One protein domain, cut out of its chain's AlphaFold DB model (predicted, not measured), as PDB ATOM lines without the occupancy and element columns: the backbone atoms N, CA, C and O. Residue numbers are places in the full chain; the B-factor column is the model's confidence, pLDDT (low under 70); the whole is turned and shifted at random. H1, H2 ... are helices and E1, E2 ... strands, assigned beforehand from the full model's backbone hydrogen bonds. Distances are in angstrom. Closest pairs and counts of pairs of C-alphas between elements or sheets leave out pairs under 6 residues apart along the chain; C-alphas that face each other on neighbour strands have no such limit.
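AT A GLANCE: This is residues 284 to 371 of the 384 residues of the protein "RING finger protein" of Ajellomyces capsulatus (strain H143) (UniProt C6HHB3). One long helix, H1, makes most of a rod, with a small two-stranded hairpin, E1 and E2, packed beside its first part and a long loop with the short helix H2 at its other end. Between these two ends, residues 325 to 340 of H1 stand free. The printed part has 88 residues with two named strands and two named helices, in the order E1, E2, H1, H2; the sheet, E1 - E2, is antiparallel and the class is mostly helix. The whole is extended, with a radius of gyration of the C-alphas of 23.2 A and spans of 67 by 30 by 22 A.

HOW THE PARTS SIT: Start at the sheet, where E1, residues 286 to 290, and E2, residues 296 to 300, form a hairpin with an angle of 145 degrees between their directions. Look there for N 287 and O 299, 2.8 A apart, and N 289 and O 297, 2.9 A apart, both within hydrogen-bond range. From the sheet go to H1, residues 306 to 346, which has a kink of 45 degrees near residue 313. E2 and H1 have 8 pairs of C-alphas within 8 A, the closest being those of Leu 300 and His 313, 6.9 A apart. E1 and H1 have 1 such pair, the C-alphas of Leu 286 and Leu 317, 8.0 A apart. At the other end of H1, its residues 344 to 345 alone only just touch H2, residues 362 to 368, with 3 pairs of C-alphas within 8 A. The closest are those of Glu 345 and Ser 362, 6.3 A apart, and the two lines are about perpendicular, at 88 degrees. H2 is apart from E1 and from E2. In H1, 33 of 37 O i to N i+4 pairs are within hydrogen-bond range; in H2 0 of 3 are, beside 1 of 4 O i to N i+3 pairs.

IN THESE COORDINATES: Find C-alpha 286 at (87.921, -48.997, -231.132), where E1 begins its 5 residues; E2 also has 5. Then find C-alpha 306 at (90.486, -64.227, -232.801); from there H1 runs 54.3 A to C-alpha 346 at (99.293, -38.410, -185.801). H2, 7 residues and 11.6 A long, ends at C-alpha 368, at (117.753, -30.727, -191.644).

THE WHOLE: The C-alphas farthest apart are those of Gly 304 and Asn 357, at 67.5 A. The printed part has no cut. The links E1 to E2 and E2 to H1 are tight; the link H1 to H2, residues 347 to 361, is long, and in it residues 350 to 351 pair antiparallel with residues 360 to 361. The mean pLDDT of the printed part is 81.6, and residues 352 to 371 are under 70.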
ATOM      1  N   PRO A 284      89.497 -46.936-235.897       79.88
ATOM      2  CA  PRO A 284      88.087 -47.084-236.282       79.88
ATOM      3  C   PRO A 284      87.425 -48.355-235.725       79.88
ATOM      4  O   PRO A 284      86.198 -48.413-235.609       79.88
ATOM      5  N   LEU A 285      88.223 -49.359-235.343       82.12
ATOM      6  CA  LEU A 285      87.758 -50.565-234.650       82.12
ATOM      7  C   LEU A 285      87.705 -50.421-233.118       82.12
ATOM      8  O   LEU A 285      87.165 -51.303-232.464       82.12
ATOM      9  N   LEU A 286      88.186 -49.321-232.535       85.81
ATOM     10  CA  LEU A 286      87.921 -48.997-231.132       85.81
ATOM     11  C   LEU A 286      86.534 -48.350-230.966       85.81
ATOM     12  O   LEU A 286      85.930 -47.784-231.888       85.81
ATOM     13  N   SER A 287      86.025 -48.460-229.749       85.62
ATOM     14  CA  SER A 287      84.800 -47.853-229.237       85.62
ATOM     15  C   SER A 287      85.038 -47.426-227.792       85.62
ATOM     16  O   SER A 287      85.715 -48.131-227.051       85.62
ATOM     17  N   TRP A 288      84.483 -46.285-227.394       86.31
ATOM     18  CA  TRP A 288      84.531 -45.810-226.012       86.31
ATOM     19  C   TRP A 288      83.198 -46.138-225.335       86.31
ATOM     20  O   TRP A 288      82.179 -45.513-225.634       86.31
ATOM     21  N   GLU A 289      83.202 -47.144-224.466       86.00
ATOM     22  CA  GLU A 289      82.052 -47.559-223.660       86.00
ATOM     23  C   GLU A 289      82.040 -46.765-222.342       86.00
ATOM     24  O   GLU A 289      83.097 -46.378-221.844       86.00
ATOM     25  N   ARG A 290      80.860 -46.460-221.786       87.69
ATOM     26  CA  ARG A 290      80.746 -45.702-220.529       87.69
ATOM     27  C   ARG A 290      80.393 -46.640-219.380       87.69
ATOM     28  O   ARG A 290      79.324 -47.243-219.404       87.69
ATOM     29  N   LEU A 291      81.267 -46.715-218.379       86.56
ATOM     30  CA  LEU A 291      81.024 -47.440-217.129       86.56
ATOM     31  C   LEU A 291      80.001 -46.695-216.243       86.56
ATOM     32  O   LEU A 291      79.808 -45.487-216.423       86.56
ATOM     33  N   PRO A 292      79.342 -47.378-215.282       83.81
ATOM     34  CA  PRO A 292      78.346 -46.751-214.407       83.81
ATOM     35  C   PRO A 292      78.938 -45.610-213.567       83.81
ATOM     36  O   PRO A 292      78.254 -44.620-213.320       83.81
ATOM     37  N   ASP A 293      80.228 -45.690-213.239       81.25
ATOM     38  CA  ASP A 293      81.009 -44.671-212.518       81.25
ATOM     39  C   ASP A 293      81.283 -43.404-213.360       81.25
ATOM     40  O   ASP A 293      81.987 -42.486-212.946       81.25
ATOM     41  N   GLY A 294      80.742 -43.349-214.581       82.69
ATOM     42  CA  GLY A 294      80.860 -42.230-215.509       82.69
ATOM     43  C   GLY A 294      82.133 -42.246-216.355       82.69
ATOM     44  O   GLY A 294      82.217 -41.476-217.314       82.69
ATOM     45  N   GLU A 295      83.094 -43.121-216.063       82.31
ATOM     46  CA  GLU A 295      84.345 -43.238-216.812       82.31
ATOM     47  C   GLU A 295      84.139 -43.766-218.246       82.31
ATOM     48  O   GLU A 295      83.158 -44.454-218.540       82.31
ATOM     49  N   LEU A 296      85.065 -43.445-219.159       86.44
ATOM     50  CA  LEU A 296      85.046 -43.928-220.546       86.44
ATOM     51  C   LEU A 296      86.137 -44.980-220.749       86.44
ATOM     52  O   LEU A 296      87.319 -44.640-220.790       86.44
ATOM     53  N   MET A 297      85.749 -46.241-220.918       83.50
ATOM     54  CA  MET A 297      86.661 -47.357-221.151       83.50
ATOM     55  C   MET A 297      86.825 -47.618-222.658       83.50
ATOM     56  O   MET A 297      85.823 -47.711-223.374       83.50
ATOM     57  N   PRO A 298      88.059 -47.737-223.180       88.88
ATOM     58  CA  PRO A 298      88.274 -48.157-224.556       88.88
ATOM     59  C   PRO A 298      87.993 -49.661-224.683       88.88
ATOM     60  O   PRO A 298      88.409 -50.459-223.846       88.88
ATOM     61  N   ARG A 299      87.299 -50.053-225.752       86.25
ATOM     62  CA  ARG A 299      86.949 -51.439-226.075       86.25
ATOM     63  C   ARG A 299      87.066 -51.672-227.577       86.25
ATOM     64  O   ARG A 299      86.627 -50.839-228.372       86.25
ATOM     65  N   LEU A 300      87.644 -52.804-227.968       89.19
ATOM     66  CA  LEU A 300      87.756 -53.216-229.366       89.19
ATOM     67  C   LEU A 300      86.429 -53.811-229.873       89.19
ATOM     68  O   LEU A 300      85.769 -54.562-229.157       89.19
ATOM     69  N   LYS A 301      86.058 -53.496-231.116       87.25
ATOM     70  CA  LYS A 301      84.973 -54.151-231.858       87.25
ATOM     71  C   LYS A 301      85.473 -55.475-232.420       87.25
ATOM     72  O   LYS A 301      86.511 -55.515-233.078       87.25
ATOM     73  N   GLU A 302      84.711 -56.534-232.203       86.38
ATOM     74  CA  GLU A 302      85.045 -57.874-232.678       86.38
ATOM     75  C   GLU A 302      85.033 -57.940-234.216       86.38
ATOM     76  O   GLU A 302      84.066 -57.544-234.867       86.38
ATOM     77  N   THR A 303      86.119 -58.448-234.802       83.62
ATOM     78  CA  THR A 303      86.311 -58.572-236.262       83.62
ATOM     79  C   THR A 303      85.853 -59.914-236.840       83.62
ATOM     80  O   THR A 303      85.972 -60.139-238.042       83.62
ATOM     81  N   GLY A 304      85.363 -60.824-235.994       83.19
ATOM     82  CA  GLY A 304      85.046 -62.210-236.350       83.19
ATOM     83  C   GLY A 304      86.237 -63.179-236.310       83.19
ATOM     84  O   GLY A 304      86.009 -64.379-236.252       83.19
ATOM     85  N   CYS A 305      87.485 -62.693-236.269       91.00
ATOM     86  CA  CYS A 305      88.688 -63.526-236.138       91.00
ATOM     87  C   CYS A 305      89.417 -63.249-234.813       91.00
ATOM     88  O   CYS A 305      89.686 -62.098-234.462       91.00
ATOM     89  N   SER A 306      89.769 -64.308-234.081       89.94
ATOM     90  CA  SER A 306      90.486 -64.227-232.801       89.94
ATOM     91  C   SER A 306      91.944 -63.775-232.959       89.94
ATOM     92  O   SER A 306      92.400 -62.944-232.174       89.94
ATOM     93  N   GLU A 307      92.649 -64.253-233.993       89.56
ATOM     94  CA  GLU A 307      94.029 -63.851-234.317       89.56
ATOM     95  C   GLU A 307      94.099 -62.329-234.588       89.56
ATOM     96  O   GLU A 307      94.902 -61.625-233.974       89.56
ATOM     97  N   LEU A 308      93.184 -61.789-235.407       90.94
ATOM     98  CA  LEU A 308      93.120 -60.349-235.703       90.94
ATOM     99  C   LEU A 308      92.651 -59.511-234.501       90.94
ATOM    100  O   LEU A 308      93.205 -58.443-234.243       90.94
ATOM    101  N   ASN A 309      91.666 -59.988-233.730       92.06
ATOM    102  CA  ASN A 309      91.252 -59.315-232.494       92.06
ATOM    103  C   ASN A 309      92.424 -59.175-231.505       92.06
ATOM    104  O   ASN A 309      92.507 -58.162-230.812       92.06
ATOM    105  N   ARG A 310      93.338 -60.155-231.454       90.69
ATOM    106  CA  ARG A 310      94.539 -60.121-230.607       90.69
ATOM    107  C   ARG A 310      95.597 -59.141-231.117       90.69
ATOM    108  O   ARG A 310      96.063 -58.332-230.326       90.69
ATOM    109  N   GLU A 311      95.919 -59.149-232.415       89.81
ATOM    110  CA  GLU A 311      96.832 -58.156-233.024       89.81
ATOM    111  C   GLU A 311      96.353 -56.721-232.735       89.81
ATOM    112  O   GLU A 311      97.109 -55.875-232.260       89.81
ATOM    113  N   LEU A 312      95.058 -56.463-232.946       90.31
ATOM    114  CA  LEU A 312      94.433 -55.169-232.676       90.31
ATOM    115  C   LEU A 312      94.390 -54.820-231.181       90.31
ATOM    116  O   LEU A 312      94.567 -53.653-230.822       90.31
ATOM    117  N   HIS A 313      94.149 -55.803-230.309       91.50
ATOM    118  CA  HIS A 313      94.178 -55.618-228.860       91.50
ATOM    119  C   HIS A 313      95.577 -55.201-228.398       91.50
ATOM    120  O   HIS A 313      95.724 -54.148-227.779       91.50
ATOM    121  N   ASP A 314      96.596 -55.990-228.728       90.94
ATOM    122  CA  ASP A 314      97.949 -55.832-228.190       90.94
ATOM    123  C   ASP A 314      98.624 -54.537-228.686       90.94
ATOM    124  O   ASP A 314      99.455 -53.968-227.981       90.94
ATOM    125  N   ILE A 315      98.217 -54.019-229.854       88.69
ATOM    126  CA  ILE A 315      98.810 -52.821-230.476       88.69
ATOM    127  C   ILE A 315      98.017 -51.534-230.209       88.69
ATOM    128  O   ILE A 315      98.627 -50.474-230.067       88.69
ATOM    129  N   TYR A 316      96.681 -51.586-230.109       88.62
ATOM    130  CA  TYR A 316      95.856 -50.377-229.935       88.62
ATOM    131  C   TYR A 316      95.140 -50.274-228.587       88.62
ATOM    132  O   TYR A 316      94.868 -49.159-228.148       88.62
ATOM    133  N   LEU A 317      94.819 -51.390-227.925       91.12
ATOM    134  CA  LEU A 317      94.060 -51.377-226.670       91.12
ATOM    135  C   LEU A 317      94.958 -51.566-225.440       91.12
ATOM    136  O   LEU A 317      94.861 -50.785-224.492       91.12
ATOM    137  N   ALA A 318      95.870 -52.538-225.469       92.62
ATOM    138  CA  ALA A 318      96.775 -52.823-224.361       92.62
ATOM    139  C   ALA A 318      97.624 -51.604-223.934       92.62
ATOM    140  O   ALA A 318      97.685 -51.356-222.729       92.62
ATOM    141  N   PRO A 319      98.182 -50.763-224.837       92.56
ATOM    142  CA  PRO A 319      98.914 -49.560-224.423       92.56
ATOM    143  C   PRO A 319      98.030 -48.509-223.735       92.56
ATOM    144  O   PRO A 319      98.480 -47.836-222.809       92.56
ATOM    145  N   LEU A 320      96.760 -48.379-224.142       90.94
ATOM    146  CA  LEU A 320      95.804 -47.454-223.517       90.94
ATOM    147  C   LEU A 320      95.388 -47.927-222.117       90.94
ATOM    148  O   LEU A 320      95.255 -47.109-221.205       90.94
ATOM    149  N   LEU A 321      95.197 -49.238-221.940       91.56
ATOM    150  CA  LEU A 321      94.872 -49.838-220.644       91.56
ATOM    151  C   LEU A 321      96.079 -49.830-219.694       91.56
ATOM    152  O   LEU A 321      95.920 -49.487-218.526       91.56
ATOM    153  N   ALA A 322      97.283 -50.137-220.190       93.50
ATOM    154  CA  ALA A 322      98.518 -50.094-219.407       93.50
ATOM    155  C   ALA A 322      98.812 -48.676-218.897       93.50
ATOM    156  O   ALA A 322      98.988 -48.490-217.697       93.50
ATOM    157  N   ARG A 323      98.751 -47.669-219.779       92.44
ATOM    158  CA  ARG A 323      98.915 -46.258-219.401       92.44
ATOM    159  C   ARG A 323      97.884 -45.811-218.360       92.44
ATOM    160  O   ARG A 323      98.234 -45.119-217.415       92.44
ATOM    161  N   ARG A 324      96.612 -46.201-218.510       90.19
ATOM    162  CA  ARG A 324      95.579 -45.903-217.503       90.19
ATOM    163  C   ARG A 324      95.912 -46.539-216.156       90.19
ATOM    164  O   ARG A 324      95.736 -45.888-215.133       90.19
ATOM    165  N   LYS A 325      96.356 -47.800-216.157       93.06
ATOM    166  CA  LYS A 325      96.738 -48.515-214.939       93.06
ATOM    167  C   LYS A 325      97.893 -47.797-214.240       93.06
ATOM    168  O   LYS A 325      97.793 -47.543-213.052       93.06
ATOM    169  N   GLU A 326      98.919 -47.393-214.987       96.00
ATOM    170  CA  GLU A 326     100.040 -46.584-214.491       96.00
ATOM    171  C   GLU A 326      99.569 -45.236-213.914       96.00
ATOM    172  O   GLU A 326      99.933 -44.886-212.794       96.00
ATOM    173  N   GLU A 327      98.701 -44.504-214.624       95.06
ATOM    174  CA  GLU A 327      98.106 -43.250-214.136       95.06
ATOM    175  C   GLU A 327      97.288 -43.470-212.842       95.06
ATOM    176  O   GLU A 327      97.394 -42.676-211.906       95.06
ATOM    177  N   GLN A 328      96.534 -44.573-212.738       93.00
ATOM    178  CA  GLN A 328      95.772 -44.953-211.544       93.00
ATOM    179  C   GLN A 328      96.690 -45.352-210.376       93.00
ATOM    180  O   GLN A 328      96.533 -44.828-209.272       93.00
ATOM    181  N   GLU A 329      97.675 -46.219-210.606       96.25
ATOM    182  CA  GLU A 329      98.664 -46.654-209.611       96.25
ATOM    183  C   GLU A 329      99.475 -45.461-209.088       96.25
ATOM    184  O   GLU A 329      99.622 -45.303-207.879       96.25
ATOM    185  N   ALA A 330      99.877 -44.531-209.960       96.81
ATOM    186  CA  ALA A 330     100.544 -43.290-209.573       96.81
ATOM    187  C   ALA A 330      99.654 -42.326-208.758       96.81
ATOM    188  O   ALA A 330     100.185 -41.527-207.984       96.81
ATOM    189  N   THR A 331      98.323 -42.367-208.903       96.06
ATOM    190  CA  THR A 331      97.409 -41.644-207.992       96.06
ATOM    191  C   THR A 331      97.209 -42.372-206.662       96.06
ATOM    192  O   THR A 331      97.194 -41.720-205.620       96.06
ATOM    193  N   GLY A 332      97.131 -43.707-206.675       96.88
ATOM    194  CA  GLY A 332      97.017 -44.523-205.465       96.88
ATOM    195  C   GLY A 332      98.252 -44.421-204.570       96.88
ATOM    196  O   GLY A 332      98.108 -44.224-203.369       96.88
ATOM    197  N   LEU A 333      99.454 -44.462-205.155       97.12
ATOM    198  CA  LEU A 333     100.719 -44.290-204.434       97.12
ATOM    199  C   LEU A 333     100.816 -42.918-203.755       97.12
ATOM    200  O   LEU A 333     101.166 -42.857-202.585       97.12
ATOM    201  N   LYS A 334     100.426 -41.830-204.436       97.12
ATOM    202  CA  LYS A 334     100.414 -40.481-203.838       97.12
ATOM    203  C   LYS A 334      99.440 -40.370-202.669       97.12
ATOM    204  O   LYS A 334      99.790 -39.799-201.644       97.12
ATOM    205  N   LEU A 335      98.246 -40.949-202.801       97.56
ATOM    206  CA  LEU A 335      97.268 -40.972-201.714       97.56
ATOM    207  C   LEU A 335      97.757 -41.829-200.533       97.56
ATOM    208  O   LEU A 335      97.609 -41.419-199.387       97.56
ATOM    209  N   ALA A 336      98.377 -42.982-200.798       95.44
ATOM    210  CA  ALA A 336      98.974 -43.829-199.765       95.44
ATOM    211  C   ALA A 336     100.150 -43.130-199.059       95.44
ATOM    212  O   ALA A 336     100.249 -43.183-197.839       95.44
ATOM    213  N   GLU A 337     100.998 -42.416-199.803       93.69
ATOM    214  CA  GLU A 337     102.044 -41.551-199.259       93.69
ATOM    215  C   GLU A 337     101.479 -40.442-198.356       93.69
ATOM    216  O   GLU A 337     102.038 -40.179-197.295       93.69
ATOM    217  N   GLU A 338     100.412 -39.757-198.776       95.38
ATOM    218  CA  GLU A 338      99.772 -38.682-198.003       95.38
ATOM    219  C   GLU A 338      99.104 -39.214-196.726       95.38
ATOM    220  O   GLU A 338      99.270 -38.613-195.663       95.38
ATOM    221  N   LEU A 339      98.427 -40.365-196.802       95.62
ATOM    222  CA  LEU A 339      97.842 -41.040-195.641       95.62
ATOM    223  C   LEU A 339      98.919 -41.541-194.671       95.62
ATOM    224  O   LEU A 339      98.833 -41.234-193.489       95.62
ATOM    225  N   ASN A 340      99.971 -42.209-195.156       93.19
ATOM    226  CA  ASN A 340     101.081 -42.679-194.317       93.19
ATOM    227  C   ASN A 340     101.773 -41.505-193.596       93.19
ATOM    228  O   ASN A 340     102.027 -41.572-192.398       93.19
ATOM    229  N   LYS A 341     101.996 -40.374-194.283       88.19
ATOM    230  CA  LYS A 341     102.535 -39.151-193.655       88.19
ATOM    231  C   LYS A 341     101.604 -38.614-192.564       88.19
ATOM    232  O   LYS A 341     102.093 -38.243-191.502       88.19
ATOM    233  N   PHE A 342     100.292 -38.591-192.799       93.19
ATOM    234  CA  PHE A 342      99.309 -38.135-191.812       93.19
ATOM    235  C   PHE A 342      99.205 -39.079-190.603       93.19
ATOM    236  O   PHE A 342      99.171 -38.613-189.468       93.19
ATOM    237  N   GLU A 343      99.200 -40.394-190.825       89.25
ATOM    238  CA  GLU A 343      99.154 -41.407-189.765       89.25
ATOM    239  C   GLU A 343     100.449 -41.415-188.938       89.25
ATOM    240  O   GLU A 343     100.385 -41.440-187.711       89.25
ATOM    241  N   ALA A 344     101.615 -41.271-189.578       88.88
ATOM    242  CA  ALA A 344     102.901 -41.107-188.900       88.88
ATOM    243  C   ALA A 344     102.985 -39.796-188.093       88.88
ATOM    244  O   ALA A 344     103.466 -39.802-186.961       88.88
ATOM    245  N   GLU A 345     102.497 -38.672-188.633       87.12
ATOM    246  CA  GLU A 345     102.417 -37.400-187.896       87.12
ATOM    247  C   GLU A 345     101.415 -37.490-186.716       87.12
ATOM    248  O   GLU A 345     101.690 -36.939-185.651       87.12
ATOM    249  N   ALA A 346     100.306 -38.230-186.851       90.88
ATOM    250  CA  ALA A 346      99.293 -38.410-185.801       90.88
ATOM    251  C   ALA A 346      99.667 -39.436-184.710       90.88
ATOM    252  O   ALA A 346      99.187 -39.327-183.582       90.88
ATOM    253  N   ALA A 347     100.512 -40.420-185.027       89.06
ATOM    254  CA  ALA A 347     101.035 -41.409-184.080       89.06
ATOM    255  C   ALA A 347     102.313 -40.944-183.351       89.06
ATOM    256  O   ALA A 347     102.916 -41.735-182.627       89.06
ATOM    257  N   GLU A 348     102.751 -39.696-183.575       84.56
ATOM    258  CA  GLU A 348     104.060 -39.162-183.160       84.56
ATOM    259  C   GLU A 348     105.236 -40.065-183.588       84.56
ATOM    260  O   GLU A 348     106.234 -40.202-182.880       84.56
ATOM    261  N   ALA A 349     105.116 -40.693-184.766       78.94
ATOM    262  CA  ALA A 349     106.042 -41.719-185.223       78.94
ATOM    263  C   ALA A 349     107.483 -41.191-185.310       78.94
ATOM    264  O   ALA A 349     107.779 -40.137-185.895       78.94
ATOM    265  N   LEU A 350     108.378 -41.971-184.710       74.88
ATOM    266  CA  LEU A 350     109.800 -41.702-184.629       74.88
ATOM    267  C   LEU A 350     110.511 -42.539-185.694       74.88
ATOM    268  O   LEU A 350     110.337 -43.755-185.741       74.88
ATOM    269  N   TYR A 351     111.325 -41.895-186.523       70.12
ATOM    270  CA  TYR A 351     112.215 -42.576-187.454       70.12
ATOM    271  C   TYR A 351     113.591 -42.726-186.808       70.12
ATOM    272  O   TYR A 351     114.190 -41.750-186.345       70.12
ATOM    273  N   GLU A 352     114.095 -43.953-186.781       65.56
ATOM    274  CA  GLU A 352     115.469 -44.254-186.382       65.56
ATOM    275  C   GLU A 352     116.363 -44.275-187.628       65.56
ATOM    276  O   GLU A 352     115.908 -44.582-188.731       65.56
ATOM    277  N   CYS A 353     117.625 -43.875-187.479       69.06
ATOM    278  CA  CYS A 353     118.563 -43.749-188.589       69.06
ATOM    279  C   CYS A 353     119.922 -44.315-188.176       69.06
ATOM    280  O   CYS A 353     120.584 -43.749-187.312       69.06
ATOM    281  N   ASP A 354     120.365 -45.393-188.824       62.56
ATOM    282  CA  ASP A 354     121.589 -46.124-188.453       62.56
ATOM    283  C   ASP A 354     122.873 -45.269-188.470       62.56
ATOM    284  O   ASP A 354     123.885 -45.640-187.875       62.56
ATOM    285  N   CYS A 355     122.854 -44.103-189.124       68.69
ATOM    286  CA  CYS A 355     123.985 -43.176-189.155       68.69
ATOM    287  C   CYS A 355     124.308 -42.556-187.780       68.69
ATOM    288  O   CYS A 355     125.459 -42.197-187.537       68.69
ATOM    289  N   PHE A 356     123.313 -42.414-186.898       56.75
ATOM    290  CA  PHE A 356     123.452 -41.962-185.509       56.75
ATOM    291  C   PHE A 356     122.272 -42.513-184.697       56.75
ATOM    292  O   PHE A 356     121.138 -42.193-185.034       56.75
ATOM    293  N   ASN A 357     122.521 -43.236-183.592       54.75
ATOM    294  CA  ASN A 357     121.486 -43.745-182.669       54.75
ATOM    295  C   ASN A 357     120.705 -42.604-181.972       54.75
ATOM    296  O   ASN A 357     120.901 -42.315-180.790       54.75
ATOM    297  N   ALA A 358     119.849 -41.934-182.732       58.75
ATOM    298  CA  ALA A 358     119.117 -40.731-182.387       58.75
ATOM    299  C   ALA A 358     117.720 -40.826-183.011       58.75
ATOM    300  O   ALA A 358     117.478 -40.387-184.133       58.75
ATOM    301  N   THR A 359     116.810 -41.436-182.260       58.88
ATOM    302  CA  THR A 359     115.387 -41.585-182.561       58.88
ATOM    303  C   THR A 359     114.748 -40.202-182.793       58.88
ATOM    304  O   THR A 359     114.621 -39.409-181.858       58.88
ATOM    305  N   MET A 360     114.383 -39.876-184.040       61.84
ATOM    306  CA  MET A 360     113.955 -38.530-184.456       61.84
ATOM    307  C   MET A 360     112.465 -38.488-184.832       61.84
ATOM    308  O   MET A 360     112.022 -39.310-185.633       61.84
ATOM    309  N   PRO A 361     111.672 -37.509-184.352       61.03
ATOM    310  CA  PRO A 361     110.274 -37.385-184.756       61.03
ATOM    311  C   PRO A 361     110.134 -36.970-186.226       61.03
ATOM    312  O   PRO A 361     110.896 -36.136-186.724       61.03
ATOM    313  N   SER A 362     109.105 -37.507-186.893       60.06
ATOM    314  CA  SER A 362     108.733 -37.246-188.299       60.06
ATOM    315  C   SER A 362     108.856 -35.772-188.731       60.06
ATOM    316  O   SER A 362     109.385 -35.448-189.800       60.06
ATOM    317  N   THR A 363     108.449 -34.846-187.858       56.19
ATOM    318  CA  THR A 363     108.474 -33.396-188.102       56.19
ATOM    319  C   THR A 363     109.883 -32.801-188.244       56.19
ATOM    320  O   THR A 363     110.043 -31.789-188.928       56.19
ATOM    321  N   TYR A 364     110.911 -33.412-187.645       52.22
ATOM    322  CA  TYR A 364     112.277 -32.871-187.600       52.22
ATOM    323  C   TYR A 364     113.105 -33.228-188.846       52.22
ATOM    324  O   TYR A 364     113.883 -32.406-189.341       52.22
ATOM    325  N   VAL A 365     112.881 -34.419-189.416       55.34
ATOM    326  CA  VAL A 365     113.586 -34.929-190.613       55.34
ATOM    327  C   VAL A 365     113.447 -33.966-191.802       55.34
ATOM    328  O   VAL A 365     114.408 -33.702-192.527       55.34
ATOM    329  N   ARG A 366     112.265 -33.350-191.951       52.44
ATOM    330  CA  ARG A 366     111.935 -32.390-193.023       52.44
ATOM    331  C   ARG A 366     112.744 -31.079-192.950       52.44
ATOM    332  O   ARG A 366     112.803 -30.356-193.944       52.44
ATOM    333  N   GLY A 367     113.358 -30.763-191.806       45.41
ATOM    334  CA  GLY A 367     114.124 -29.529-191.592       45.41
ATOM    335  C   GLY A 367     115.602 -29.613-191.990       45.41
ATOM    336  O   GLY A 367     116.132 -28.677-192.588       45.41
ATOM    337  N   HIS A 368     116.283 -30.721-191.674       46.31
ATOM    338  CA  HIS A 368     117.753 -30.727-191.644       46.31
ATOM    339  C   HIS A 368     118.443 -30.941-193.005       46.31
ATOM    340  O   HIS A 368     119.560 -30.459-193.212       46.31
ATOM    341  N   LEU A 369     117.762 -31.583-193.964       46.75
ATOM    342  CA  LEU A 369     118.290 -31.914-195.300       46.75
ATOM    343  C   LEU A 369     118.547 -30.701-196.219       46.75
ATOM    344  O   LEU A 369     119.054 -30.865-197.325       46.75
ATOM    345  N   ARG A 370     118.220 -29.473-195.792       44.06
ATOM    346  CA  ARG A 370     118.462 -28.238-196.566       44.06
ATOM    347  C   ARG A 370     119.693 -27.443-196.091       44.06
ATOM    348  O   ARG A 370     119.851 -26.294-196.492       44.06
ATOM    349  N   GLY A 371     120.533 -28.019-195.220       40.97
ATOM    350  CA  GLY A 371     121.574 -27.270-194.498       40.97
ATOM    351  C   GLY A 371     123.002 -27.828-194.495       40.97
ATOM    352  O   GLY A 371     123.878 -27.128-193.996       40.97
TER     353      GLY A 371